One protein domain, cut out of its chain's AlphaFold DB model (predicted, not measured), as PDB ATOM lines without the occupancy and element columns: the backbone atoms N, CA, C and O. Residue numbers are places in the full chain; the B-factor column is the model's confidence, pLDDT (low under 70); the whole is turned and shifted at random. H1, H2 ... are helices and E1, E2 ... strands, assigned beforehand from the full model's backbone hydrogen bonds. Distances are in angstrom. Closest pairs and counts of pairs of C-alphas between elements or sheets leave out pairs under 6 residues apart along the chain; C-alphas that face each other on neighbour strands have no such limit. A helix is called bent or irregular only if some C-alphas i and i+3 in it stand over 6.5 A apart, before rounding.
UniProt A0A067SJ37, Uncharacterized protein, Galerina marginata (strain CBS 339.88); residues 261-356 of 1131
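Overview. This is residues 261 to 356 of the 1131 residues of an uncharacterized protein of Galerina marginata (strain CBS 339.88) (UniProt A0A067SJ37). A small, twisted antiparallel sheet, the long hairpin E1 and E2 with short E3 beside E2, is covered on one face by the long helix H2, two layers with H3 at one end. The order is E1, E2, H1, H2, H3, E3 in 96 printed residues, mixed in class; the whole is compact (radius of gyration of the C-alphas 14.4 A) but elongated, 47 by 26 by 21 A.

Along the chain. Find C-alpha 261 at (-6.749, -24.684, 13.087); E1 runs 23.6 A to residue 269. E2 is residues 275 to 283, 26.3 A; E3, residues 345 to 348, ends at (-5.576, -43.065, 2.310). H1 is residues 294 to 297, H2 299 to 317, 25.2 A, and H3 320 to 325. H2 is only just irregular, C-alphas 304 and 307 being 6.54 A apart.

Arrangement. Look across E1 and E2 for N 265 and O 279, 2.9 A, and across antiparallel E2 and E3 for N 278 and O 347, 2.8 A, both within hydrogen-bond range. H2 is over E1, E2 and E3, height 9.3 A, slantwise at 49 degrees to E1 on the local plane; their closest C-alphas are Gly 267 and Leu 314, 6.4 A. H1 only grazes the sheet. O i to N i+4 pairs are within range throughout H3 and in 12 of 15 in H2.

Size, cuts and confidence. The printed part has no cut; H3 to E3 is a long link. Confidence is under 70 at 289, 341 to 342 and 351 to 356.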
ATOM      1  N   VAL A 261      -7.073 -24.605  14.515       96.50
ATOM      2  CA  VAL A 261      -6.749 -24.684  13.087       96.50
ATOM      3  C   VAL A 261      -6.474 -26.128  12.676       96.50
ATOM      4  O   VAL A 261      -5.995 -26.952  13.453       96.50
ATOM      5  N   THR A 262      -6.793 -26.460  11.430       95.12
ATOM      6  CA  THR A 262      -6.410 -27.731  10.811       95.12
ATOM      7  C   THR A 262      -5.808 -27.448   9.446       95.12
ATOM      8  O   THR A 262      -6.426 -26.788   8.612       95.12
ATOM      9  N   PHE A 263      -4.600 -27.953   9.230       96.25
ATOM     10  CA  PHE A 263      -3.973 -28.027   7.919       96.25
ATOM     11  C   PHE A 263      -4.332 -29.374   7.294       96.25
ATOM     12  O   PHE A 263      -4.278 -30.399   7.969       96.25
ATOM     13  N   LEU A 264      -4.703 -29.369   6.016       95.44
ATOM     14  CA  LEU A 264      -5.095 -30.557   5.266       95.44
ATOM     15  C   LEU A 264      -4.402 -30.524   3.906       95.44
ATOM     16  O   LEU A 264      -4.567 -29.566   3.150       95.44
ATOM     17  N   MET A 265      -3.646 -31.572   3.590       95.81
ATOM     18  CA  MET A 265      -3.024 -31.755   2.280       95.81
ATOM     19  C   MET A 265      -3.202 -33.191   1.785       95.81
ATOM     20  O   MET A 265      -3.520 -34.094   2.555       95.81
ATOM     21  N   GLY A 266      -2.997 -33.413   0.490       95.25
ATOM     22  CA  GLY A 266      -3.054 -34.748  -0.091       95.25
ATOM     23  C   GLY A 266      -2.726 -34.761  -1.577       95.25
ATOM     24  O   GLY A 266      -2.674 -33.714  -2.226       95.25
ATOM     25  N   GLY A 267      -2.483 -35.957  -2.100       95.31
ATOM     26  CA  GLY A 267      -1.998 -36.187  -3.460       95.31
ATOM     27  C   GLY A 267      -1.237 -37.512  -3.566       95.31
ATOM     28  O   GLY A 267      -1.275 -38.301  -2.617       95.31
ATOM     29  N   PRO A 268      -0.566 -37.778  -4.701       94.25
ATOM     30  CA  PRO A 268       0.215 -38.995  -4.887       94.25
ATOM     31  C   PRO A 268       1.461 -38.966  -4.001       94.25
ATOM     32  O   PRO A 268       2.345 -38.132  -4.199       94.25
ATOM     33  N   GLU A 269       1.543 -39.883  -3.039       93.25
ATOM     34  CA  GLU A 269       2.702 -39.999  -2.156       93.25
ATOM     35  C   GLU A 269       3.739 -40.993  -2.713       93.25
ATOM     36  O   GLU A 269       3.409 -42.167  -2.932       93.25
ATOM     37  N   PRO A 270       4.998 -40.566  -2.933       92.50
ATOM     38  CA  PRO A 270       6.032 -41.405  -3.535       92.50
ATOM     39  C   PRO A 270       6.354 -42.712  -2.799       92.50
ATOM     40  O   PRO A 270       6.411 -43.766  -3.442       92.50
ATOM     41  N   ALA A 271       6.515 -42.674  -1.471       87.94
ATOM     42  CA  ALA A 271       6.778 -43.855  -0.638       87.94
ATOM     43  C   ALA A 271       5.583 -44.818  -0.613       87.94
ATOM     44  O   ALA A 271       5.742 -46.033  -0.715       87.94
ATOM     45  N   ALA A 272       4.357 -44.287  -0.625       87.56
ATOM     46  CA  ALA A 272       3.135 -45.079  -0.765       87.56
ATOM     47  C   ALA A 272       2.881 -45.562  -2.211       87.56
ATOM     48  O   ALA A 272       1.734 -45.786  -2.601       87.56
ATOM     49  N   LYS A 273       3.941 -45.719  -3.021       88.75
ATOM     50  CA  LYS A 273       3.903 -46.189  -4.416       88.75
ATOM     51  C   LYS A 273       2.954 -45.360  -5.292       88.75
ATOM     52  O   LYS A 273       2.216 -45.903  -6.113       88.75
ATOM     53  N   GLY A 274       2.962 -44.040  -5.101       87.25
ATOM     54  CA  GLY A 274       2.146 -43.094  -5.866       87.25
ATOM     55  C   GLY A 274       0.656 -43.088  -5.506       87.25
ATOM     56  O   GLY A 274      -0.141 -42.465  -6.215       87.25
ATOM     57  N   ARG A 275       0.253 -43.780  -4.430       89.00
ATOM     58  CA  ARG A 275      -1.132 -43.800  -3.941       89.00
ATOM     59  C   ARG A 275      -1.559 -42.406  -3.477       89.00
ATOM     60  O   ARG A 275      -0.766 -41.665  -2.904       89.00
ATOM     61  N   MET A 276      -2.832 -42.071  -3.687       91.56
ATOM     62  CA  MET A 276      -3.417 -40.857  -3.121       91.56
ATOM     63  C   MET A 276      -3.581 -41.001  -1.608       91.56
ATOM     64  O   MET A 276      -4.415 -41.789  -1.153       91.56
ATOM     65  N   ASN A 277      -2.831 -40.206  -0.850       93.25
ATOM     66  CA  ASN A 277      -2.942 -40.106   0.602       93.25
ATOM     67  C   ASN A 277      -3.362 -38.694   1.021       93.25
ATOM     68  O   ASN A 277      -3.265 -37.732   0.255       93.25
ATOM     69  N   ILE A 278      -3.873 -38.599   2.245       94.75
ATOM     70  CA  ILE A 278      -4.381 -37.397   2.896       94.75
ATOM     71  C   ILE A 278      -3.711 -37.302   4.267       94.75
ATOM     72  O   ILE A 278      -3.738 -38.240   5.064       94.75
ATOM     73  N   ILE A 279      -3.106 -36.147   4.520       94.62
ATOM     74  CA  ILE A 279      -2.341 -35.827   5.721       94.62
ATOM     75  C   ILE A 279      -2.985 -34.591   6.335       94.62
ATOM     76  O   ILE A 279      -3.049 -33.537   5.691       94.62
ATOM     77  N   ALA A 280      -3.467 -34.716   7.572       95.06
ATOM     78  CA  ALA A 280      -3.978 -33.589   8.338       95.06
ATOM     79  C   ALA A 280      -3.188 -33.374   9.632       95.06
ATOM     80  O   ALA A 280      -2.845 -34.322  10.338       95.06
ATOM     81  N   LEU A 281      -2.928 -32.102   9.925       95.06
ATOM     82  CA  LEU A 281      -2.268 -31.628  11.137       95.06
ATOM     83  C   LEU A 281      -3.259 -30.741  11.886       95.06
ATOM     84  O   LEU A 281      -3.910 -29.884  11.277       95.06
ATOM     85  N   HIS A 282      -3.387 -30.943  13.192       94.44
ATOM     86  CA  HIS A 282      -4.405 -30.297  14.013       94.44
ATOM     87  C   HIS A 282      -3.739 -29.494  15.128       94.44
ATOM     88  O   HIS A 282      -2.869 -30.007  15.828       94.44
ATOM     89  N   SER A 283      -4.177 -28.254  15.339       94.38
ATOM     90  CA  SER A 283      -3.797 -27.484  16.523       94.38
ATOM     91  C   SER A 283      -5.006 -26.811  17.165       94.38
ATOM     92  O   SER A 283      -5.992 -26.466  16.507       94.38
ATOM     93  N   GLY A 284      -4.930 -26.636  18.482       89.75
ATOM     94  CA  GLY A 284      -6.079 -26.359  19.336       89.75
ATOM     95  C   GLY A 284      -6.813 -27.642  19.740       89.75
ATOM     96  O   GLY A 284      -6.763 -28.666  19.059       89.75
ATOM     97  N   VAL A 285      -7.473 -27.590  20.898       90.88
ATOM     98  CA  VAL A 285      -8.085 -28.755  21.553       90.88
ATOM     99  C   VAL A 285      -9.436 -28.419  22.177       90.88
ATOM    100  O   VAL A 285      -9.730 -27.257  22.474       90.88
ATOM    101  N   THR A 286     -10.246 -29.446  22.425       86.50
ATOM    102  CA  THR A 286     -11.493 -29.346  23.195       86.50
ATOM    103  C   THR A 286     -11.272 -28.738  24.585       86.50
ATOM    104  O   THR A 286     -10.256 -28.965  25.248       86.50
ATOM    105  N   LYS A 287     -12.266 -27.979  25.063       76.94
ATOM    106  CA  LYS A 287     -12.327 -27.518  26.457       76.94
ATOM    107  C   LYS A 287     -12.767 -28.670  27.365       76.94
ATOM    108  O   LYS A 287     -13.656 -29.430  26.998       76.94
ATOM    109  N   GLY A 288     -12.197 -28.743  28.567       76.75
ATOM    110  CA  GLY A 288     -12.517 -29.760  29.573       76.75
ATOM    111  C   GLY A 288     -11.265 -30.433  30.149       76.75
ATOM    112  O   GLY A 288     -10.149 -30.022  29.822       76.75
ATOM    113  N   PRO A 289     -11.432 -31.455  31.012       58.12
ATOM    114  CA  PRO A 289     -10.314 -32.232  31.551       58.12
ATOM    115  C   PRO A 289      -9.670 -33.134  30.486       58.12
ATOM    116  O   PRO A 289      -8.459 -33.331  30.499       58.12
ATOM    117  N   VAL A 290     -10.464 -33.638  29.534       72.44
ATOM    118  CA  VAL A 290      -9.982 -34.404  28.379       72.44
ATOM    119  C   VAL A 290      -9.832 -33.455  27.192       72.44
ATOM    120  O   VAL A 290     -10.816 -33.008  26.597       72.44
ATOM    121  N   LYS A 291      -8.579 -33.127  26.872       79.31
ATOM    122  CA  LYS A 291      -8.193 -32.340  25.697       79.31
ATOM    123  C   LYS A 291      -8.007 -33.281  24.509       79.31
ATOM    124  O   LYS A 291      -7.161 -34.167  24.573       79.31
ATOM    125  N   MET A 292      -8.784 -33.071  23.454       81.75
ATOM    126  CA  MET A 292      -8.725 -33.806  22.189       81.75
ATOM    127  C   MET A 292      -8.544 -32.819  21.038       81.75
ATOM    128  O   MET A 292      -9.141 -31.738  21.064       81.75
ATOM    129  N   ASN A 293      -7.742 -33.176  20.035       91.19
ATOM    130  CA  ASN A 293      -7.639 -32.410  18.788       91.19
ATOM    131  C   ASN A 293      -8.893 -32.628  17.898       91.19
ATOM    132  O   ASN A 293      -9.786 -33.404  18.245       91.19
ATOM    133  N   PHE A 294      -8.989 -31.955  16.746       91.44
ATOM    134  CA  PHE A 294     -10.148 -32.092  15.843       91.44
ATOM    135  C   PHE A 294     -10.328 -33.514  15.265       91.44
ATOM    136  O   PHE A 294     -11.443 -34.035  15.282       91.44
ATOM    137  N   GLY A 295      -9.253 -34.164  14.807       88.38
ATOM    138  CA  GLY A 295      -9.273 -35.545  14.295       88.38
ATOM    139  C   GLY A 295      -9.512 -36.621  15.367       88.38
ATOM    140  O   GLY A 295      -9.926 -37.737  15.051       88.38
ATOM    141  N   GLU A 296      -9.301 -36.297  16.645       87.19
ATOM    142  CA  GLU A 296      -9.722 -37.123  17.781       87.19
ATOM    143  C   GLU A 296     -11.198 -36.909  18.131       87.19
ATOM    144  O   GLU A 296     -11.957 -37.876  18.189       87.19
ATOM    145  N   ALA A 297     -11.605 -35.657  18.363       87.50
ATOM    146  CA  ALA A 297     -12.931 -35.317  18.879       87.50
ATOM    147  C   ALA A 297     -14.059 -35.603  17.875       87.50
ATOM    148  O   ALA A 297     -15.134 -36.045  18.269       87.50
ATOM    149  N   GLU A 298     -13.804 -35.384  16.584       91.44
ATOM    150  CA  GLU A 298     -14.761 -35.581  15.488       91.44
ATOM    151  C   GLU A 298     -14.328 -36.734  14.563       91.44
ATOM    152  O   GLU A 298     -14.637 -36.724  13.373       91.44
ATOM    153  N   ARG A 299     -13.601 -37.739  15.080       86.62
ATOM    154  CA  ARG A 299     -12.965 -38.815  14.288       86.62
ATOM    155  C   ARG A 299     -13.878 -39.444  13.228       86.62
ATOM    156  O   ARG A 299     -13.495 -39.542  12.062       86.62
ATOM    157  N   GLU A 300     -15.091 -39.844  13.607       86.94
ATOM    158  CA  GLU A 300     -16.068 -40.406  12.662       86.94
ATOM    159  C   GLU A 300     -16.525 -39.369  11.627       86.94
ATOM    160  O   GLU A 300     -16.564 -39.659  10.434       86.94
ATOM    161  N   GLY A 301     -16.812 -38.135  12.052       88.50
ATOM    162  CA  GLY A 301     -17.154 -37.031  11.154       88.50
ATOM    163  C   GLY A 301     -16.030 -36.705  10.165       88.50
ATOM    164  O   GLY A 301     -16.296 -36.456   8.987       88.50
ATOM    165  N   PHE A 302     -14.777 -36.775  10.609       91.25
ATOM    166  CA  PHE A 302     -13.597 -36.567   9.782       91.25
ATOM    167  C   PHE A 302     -13.474 -37.659   8.710       91.25
ATOM    168  O   PHE A 302     -13.475 -37.345   7.517       91.25
ATOM    169  N   HIS A 303     -13.464 -38.937   9.100       88.69
ATOM    170  CA  HIS A 303     -13.309 -40.047   8.151       88.69
ATOM    171  C   HIS A 303     -14.532 -40.286   7.251       88.69
ATOM    172  O   HIS A 303     -14.357 -40.722   6.116       88.69
ATOM    173  N   LEU A 304     -15.756 -39.983   7.703       90.00
ATOM    174  CA  LEU A 304     -16.982 -40.201   6.917       90.00
ATOM    175  C   LEU A 304     -17.411 -38.991   6.073       90.00
ATOM    176  O   LEU A 304     -18.205 -39.161   5.148       90.00
ATOM    177  N   LYS A 305     -16.934 -37.772   6.374       93.25
ATOM    178  CA  LYS A 305     -17.365 -36.538   5.679       93.25
ATOM    179  C   LYS A 305     -16.197 -35.740   5.106       93.25
ATOM    180  O   LYS A 305     -16.233 -35.394   3.929       93.25
ATOM    181  N   VAL A 306     -15.153 -35.467   5.893       93.88
ATOM    182  CA  VAL A 306     -14.016 -34.633   5.447       93.88
ATOM    183  C   VAL A 306     -13.122 -35.396   4.467       93.88
ATOM    184  O   VAL A 306     -12.868 -34.912   3.363       93.88
ATOM    185  N   VAL A 307     -12.698 -36.610   4.830       93.50
ATOM    186  CA  VAL A 307     -11.817 -37.451   4.002       93.50
ATOM    187  C   VAL A 307     -12.437 -37.773   2.631       93.50
ATOM    188  O   VAL A 307     -11.733 -37.588   1.634       93.50
ATOM    189  N   PRO A 308     -13.723 -38.165   2.496       93.88
ATOM    190  CA  PRO A 308     -14.323 -38.424   1.185       93.88
ATOM    191  C   PRO A 308     -14.487 -37.154   0.341       93.88
ATOM    192  O   PRO A 308     -14.118 -37.161  -0.830       93.88
ATOM    193  N   VAL A 309     -14.944 -36.036   0.922       95.69
ATOM    194  CA  VAL A 309     -15.084 -34.760   0.188       95.69
ATOM    195  C   VAL A 309     -13.731 -34.252  -0.323       95.69
ATOM    196  O   VAL A 309     -13.641 -33.767  -1.452       95.69
ATOM    197  N   PHE A 310     -12.660 -34.411   0.460       95.75
ATOM    198  CA  PHE A 310     -11.314 -34.060   0.010       95.75
ATOM    199  C   PHE A 310     -10.764 -35.071  -1.013       95.75
ATOM    200  O   PHE A 310     -10.159 -34.669  -2.004       95.75
ATOM    201  N   SER A 311     -11.068 -36.366  -0.871       93.44
ATOM    202  CA  SER A 311     -10.758 -37.389  -1.890       93.44
ATOM    203  C   SER A 311     -11.412 -37.063  -3.242       93.44
ATOM    204  O   SER A 311     -10.776 -37.183  -4.287       93.44
ATOM    205  N   ASP A 312     -12.649 -36.565  -3.232       93.44
ATOM    206  CA  ASP A 312     -13.402 -36.121  -4.414       93.44
ATOM    207  C   ASP A 312     -12.868 -34.834  -5.049       93.44
ATOM    208  O   ASP A 312     -13.179 -34.534  -6.208       93.44
ATOM    209  N   PHE A 313     -12.077 -34.064  -4.305       95.06
ATOM    210  CA  PHE A 313     -11.277 -32.972  -4.841       95.06
ATOM    211  C   PHE A 313      -9.974 -33.508  -5.452       95.06
ATOM    212  O   PHE A 313      -9.700 -33.222  -6.615       95.06
ATOM    213  N   LEU A 314      -9.244 -34.389  -4.756       94.75
ATOM    214  CA  LEU A 314      -8.024 -35.025  -5.280       94.75
ATOM    215  C   LEU A 314      -8.274 -35.804  -6.586       94.75
ATOM    216  O   LEU A 314      -7.457 -35.715  -7.503       94.75
ATOM    217  N   ARG A 315      -9.442 -36.456  -6.734       88.69
ATOM    218  CA  ARG A 315      -9.911 -37.092  -7.991       88.69
ATOM    219  C   ARG A 315     -10.001 -36.139  -9.196       88.69
ATOM    220  O   ARG A 315     -10.098 -36.615 -10.323       88.69
ATOM    221  N   LYS A 316     -10.009 -34.821  -8.974       93.25
ATOM    222  CA  LYS A 316     -10.041 -33.769 -10.010       93.25
ATOM    223  C   LYS A 316      -8.676 -33.096 -10.203       93.25
ATOM    224  O   LYS A 316      -8.491 -32.400 -11.195       93.25
ATOM    225  N   CYS A 317      -7.745 -33.289  -9.267       93.25
ATOM    226  CA  CYS A 317      -6.399 -32.717  -9.300       93.25
ATOM    227  C   CYS A 317      -5.354 -33.659  -9.911       93.25
ATOM    228  O   CYS A 317      -4.381 -33.169 -10.475       93.25
ATOM    229  N   PHE A 318      -5.538 -34.980  -9.789       93.38
ATOM    230  CA  PHE A 318      -4.536 -35.976 -10.177       93.38
ATOM    231  C   PHE A 318      -5.131 -37.128 -10.992       93.38
ATOM    232  O   PHE A 318      -6.195 -37.664 -10.672       93.38
ATOM    233  N   THR A 319      -4.404 -37.542 -12.027       90.88
ATOM    234  CA  THR A 319      -4.683 -38.735 -12.838       90.88
ATOM    235  C   THR A 319      -4.033 -39.989 -12.235       90.88
ATOM    236  O   THR A 319      -3.237 -39.919 -11.294       90.88
ATOM    237  N   ARG A 320      -4.328 -41.174 -12.793       86.56
ATOM    238  CA  ARG A 320      -3.599 -42.407 -12.430       86.56
ATOM    239  C   ARG A 320      -2.155 -42.383 -12.945       86.56
ATOM    240  O   ARG A 320      -1.295 -43.076 -12.405       86.56
ATOM    241  N   GLU A 321      -1.893 -41.592 -13.974       88.12
ATOM    242  CA  GLU A 321      -0.596 -41.415 -14.617       88.12
ATOM    243  C   GLU A 321       0.318 -40.540 -13.752       88.12
ATOM    244  O   GLU A 321       1.481 -40.895 -13.576       88.12
ATOM    245  N   ASP A 322      -0.225 -39.502 -13.102       91.00
ATOM    246  CA  ASP A 322       0.484 -38.722 -12.074       91.00
ATOM    247  C   ASP A 322       0.893 -39.598 -10.880       91.00
ATOM    248  O   ASP A 322       2.014 -39.489 -10.387       91.00
ATOM    249  N   GLY A 323       0.012 -40.513 -10.455       88.88
ATOM    250  CA  GLY A 323       0.329 -41.516  -9.433       88.88
ATOM    251  C   GLY A 323       1.511 -42.399  -9.842       88.88
ATOM    252  O   GLY A 323       2.498 -42.480  -9.117       88.88
ATOM    253  N   LYS A 324       1.469 -42.993 -11.044       89.06
ATOM    254  CA  LYS A 324       2.579 -43.805 -11.587       89.06
ATOM    255  C   LYS A 324       3.888 -43.015 -11.708       89.06
ATOM    256  O   LYS A 324       4.949 -43.566 -11.438       89.06
ATOM    257  N   ALA A 325       3.820 -41.745 -12.109       89.50
ATOM    258  CA  ALA A 325       4.986 -40.873 -12.254       89.50
ATOM    259  C   ALA A 325       5.594 -40.435 -10.907       89.50
ATOM    260  O   ALA A 325       6.758 -40.043 -10.865       89.50
ATOM    261  N   ALA A 326       4.828 -40.508  -9.816       89.75
ATOM    262  CA  ALA A 326       5.286 -40.177  -8.470       89.75
ATOM    263  C   ALA A 326       5.960 -41.344  -7.726       89.75
ATOM    264  O   ALA A 326       6.497 -41.113  -6.652       89.75
ATOM    265  N   VAL A 327       5.934 -42.578  -8.246       91.75
ATOM    266  CA  VAL A 327       6.462 -43.780  -7.566       91.75
ATOM    267  C   VAL A 327       7.970 -43.667  -7.286       91.75
ATOM    268  O   VAL A 327       8.746 -43.372  -8.195       91.75
ATOM    269  N   LEU A 328       8.404 -43.977  -6.056       88.25
ATOM    270  CA  LEU A 328       9.831 -44.159  -5.755       88.25
ATOM    271  C   LEU A 328      10.388 -45.458  -6.376       88.25
ATOM    272  O   LEU A 328       9.750 -46.506  -6.251       88.25
ATOM    273  N   PRO A 329      11.595 -45.446  -6.982       82.19
ATOM    274  CA  PRO A 329      12.238 -46.660  -7.504       82.19
ATOM    275  C   PRO A 329      12.643 -47.677  -6.424       82.19
ATOM    276  O   PRO A 329      12.838 -48.853  -6.728       82.19
ATOM    277  N   VAL A 330      12.802 -47.217  -5.181       82.69
ATOM    278  CA  VAL A 330      13.155 -48.020  -4.004       82.69
ATOM    279  C   VAL A 330      11.941 -48.079  -3.083       82.69
ATOM    280  O   VAL A 330      11.306 -47.055  -2.838       82.69
ATOM    281  N   GLU A 331      11.618 -49.259  -2.553       77.56
ATOM    282  CA  GLU A 331      10.542 -49.387  -1.569       77.56
ATOM    283  C   GLU A 331      10.938 -48.712  -0.247       77.56
ATOM    284  O   GLU A 331      11.943 -49.065   0.371       77.56
ATOM    285  N   SER A 332      10.128 -47.751   0.190       79.25
ATOM    286  CA  SER A 332      10.266 -47.044   1.463       79.25
ATOM    287  C   SER A 332       8.917 -46.981   2.183       79.25
ATOM    288  O   SER A 332       7.858 -47.117   1.570       79.25
ATOM    289  N   VAL A 333       8.950 -46.801   3.505       81.88
ATOM    290  CA  VAL A 333       7.745 -46.619   4.324       81.88
ATOM    291  C   VAL A 333       7.516 -45.114   4.520       81.88
ATOM    292  O   VAL A 333       8.459 -44.442   4.940       81.88
ATOM    293  N   PRO A 334       6.312 -44.577   4.245       83.69
ATOM    294  CA  PRO A 334       5.953 -43.192   4.560       83.69
ATOM    295  C   PRO A 334       6.241 -42.848   6.026       83.69
ATOM    296  O   PRO A 334       5.647 -43.443   6.925       83.69
ATOM    297  N   LEU A 335       7.124 -41.885   6.315       80.44
ATOM    298  CA  LEU A 335       7.489 -41.610   7.714       80.44
ATOM    299  C   LEU A 335       6.313 -41.012   8.499       80.44
ATOM    300  O   LEU A 335       6.174 -41.258   9.697       80.44
ATOM    301  N   LEU A 336       5.411 -40.303   7.815       80.19
ATOM    302  CA  LEU A 336       4.181 -39.776   8.407       80.19
ATOM    303  C   LEU A 336       3.172 -40.859   8.821       80.19
ATOM    304  O   LEU A 336       2.337 -40.578   9.677       80.19
ATOM    305  N   SER A 337       3.240 -42.083   8.275       75.00
ATOM    306  CA  SER A 337       2.360 -43.182   8.710       75.00
ATOM    307  C   SER A 337       2.813 -43.843  10.015       75.00
ATOM    308  O   SER A 337       2.093 -44.681  10.550       75.00
ATOM    309  N   ILE A 338       4.015 -43.502  10.490       75.12
ATOM    310  CA  ILE A 338       4.643 -44.010  11.719       75.12
ATOM    311  C   ILE A 338       4.405 -43.034  12.895       75.12
ATOM    312  O   ILE A 338       4.576 -43.385  14.062       75.12
ATOM    313  N   LEU A 339       4.003 -41.792  12.605       72.12
ATOM    314  CA  LEU A 339       3.687 -40.793  13.623       72.12
ATOM    315  C   LEU A 339       2.380 -41.129  14.354       72.12
ATOM    316  O   LEU A 339       1.482 -41.775  13.818       72.12
ATOM    317  N   ASP A 340       2.282 -40.668  15.601       70.94
ATOM    318  CA  ASP A 340       1.105 -40.874  16.445       70.94
ATOM    319  C   ASP A 340      -0.145 -40.261  15.774       70.94
ATOM    320  O   ASP A 340      -0.108 -39.078  15.424       70.94
ATOM    321  N   PRO A 341      -1.276 -40.985  15.647       69.88
ATOM    322  CA  PRO A 341      -2.554 -40.426  15.189       69.88
ATOM    323  C   PRO A 341      -3.070 -39.209  15.985       69.88
ATOM    324  O   PRO A 341      -4.019 -38.550  15.560       69.88
ATOM    325  N   LYS A 342      -2.480 -38.905  17.151       69.50
ATOM    326  CA  LYS A 342      -2.685 -37.656  17.912       69.50
ATOM    327  C   LYS A 342      -1.869 -36.469  17.390       69.50
ATOM    328  O   LYS A 342      -2.286 -35.327  17.579       69.50
ATOM    329  N   GLU A 343      -0.717 -36.736  16.782       71.31
ATOM    330  CA  GLU A 343       0.191 -35.752  16.179       71.31
ATOM    331  C   GLU A 343      -0.167 -35.527  14.692       71.31
ATOM    332  O   GLU A 343      -0.213 -34.382  14.242       71.31
ATOM    333  N   VAL A 344      -0.475 -36.593  13.936       85.06
ATOM    334  CA  VAL A 344      -0.789 -36.537  12.493       85.06
ATOM    335  C   VAL A 344      -1.932 -37.487  12.124       85.06
ATOM    336  O   VAL A 344      -1.818 -38.702  12.272       85.06
ATOM    337  N   THR A 345      -3.009 -36.965  11.530       88.00
ATOM    338  CA  THR A 345      -4.053 -37.807  10.924       88.00
ATOM    339  C   THR A 345      -3.623 -38.199   9.509       88.00
ATOM    340  O   THR A 345      -3.886 -37.483   8.539       88.00
ATOM    341  N   TYR A 346      -2.938 -39.336   9.396       89.00
ATOM    342  CA  TYR A 346      -2.526 -39.939   8.126       89.00
ATOM    343  C   TYR A 346      -3.574 -40.955   7.644       89.00
ATOM    344  O   TYR A 346      -3.926 -41.889   8.367       89.00
ATOM    345  N   CYS A 347      -4.097 -40.797   6.424       88.75
ATOM    346  CA  CYS A 347      -5.103 -41.708   5.868       88.75
ATOM    347  C   CYS A 347      -5.070 -41.779   4.333       88.75
ATOM    348  O   CYS A 347      -4.707 -40.825   3.652       88.75
ATOM    349  N   ALA A 348      -5.464 -42.918   3.761       87.31
ATOM    350  CA  ALA A 348      -5.576 -43.065   2.310       87.31
ATOM    351  C   ALA A 348      -6.824 -42.350   1.761       87.31
ATOM    352  O   ALA A 348      -7.871 -42.317   2.415       87.31
ATOM    353  N   ALA A 349      -6.745 -41.833   0.534       84.81
ATOM    354  CA  ALA A 349      -7.905 -41.262  -0.143       84.81
ATOM    355  C   ALA A 349      -8.949 -42.345  -0.474       84.81
ATOM    356  O   ALA A 349      -8.627 -43.474  -0.854       84.81
ATOM    357  N   SER A 350     -10.223 -41.984  -0.336       77.94
ATOM    358  CA  SER A 350     -11.365 -42.890  -0.474       77.94
ATOM    359  C   SER A 350     -11.843 -43.020  -1.923       77.94
ATOM    360  O   SER A 350     -11.985 -42.024  -2.634       77.94
ATOM    361  N   GLY A 351     -12.169 -44.249  -2.336       66.00
ATOM    362  CA  GLY A 351     -12.839 -44.552  -3.605       66.00
ATOM    363  C   GLY A 351     -12.077 -45.523  -4.514       66.00
ATOM    364  O   GLY A 351     -10.854 -45.490  -4.617       66.00
ATOM    365  N   GLU A 352     -12.832 -46.353  -5.238       58.53
ATOM    366  CA  GLU A 352     -12.349 -47.477  -6.068       58.53
ATOM    367  C   GLU A 352     -11.282 -47.095  -7.112       58.53
ATOM    368  O   GLU A 352     -10.466 -47.918  -7.527       58.53
ATOM    369  N   ASN A 353     -11.259 -45.829  -7.544       55.94
ATOM    370  CA  ASN A 353     -10.370 -45.359  -8.605       55.94
ATOM    371  C   ASN A 353      -8.891 -45.221  -8.209       55.94
ATOM    372  O   ASN A 353      -8.067 -45.005  -9.103       55.94
ATOM    373  N   PHE A 354      -8.558 -45.363  -6.922       60.50
ATOM    374  CA  PHE A 354      -7.199 -45.224  -6.382       60.50
ATOM    375  C   PHE A 354      -6.462 -46.554  -6.145       60.50
ATOM    376  O   PHE A 354      -5.334 -46.546  -5.657       60.50
ATOM    377  N   GLY A 355      -7.074 -47.682  -6.518       54.22
ATOM    378  CA  GLY A 355      -6.549 -49.022  -6.245       54.22
ATOM    379  C   GLY A 355      -6.921 -49.538  -4.845       54.22
ATOM    380  O   GLY A 355      -7.317 -48.754  -3.978       54.22
ATOM    381  N   PRO A 356      -6.841 -50.862  -4.620       44.78
ATOM    382  CA  PRO A 356      -7.201 -51.463  -3.341       44.78
ATOM    383  C   PRO A 356      -6.255 -51.006  -2.226       44.78
ATOM    384  O   PRO A 356      -5.061 -50.794  -2.443       44.78
TER     385      PRO A 356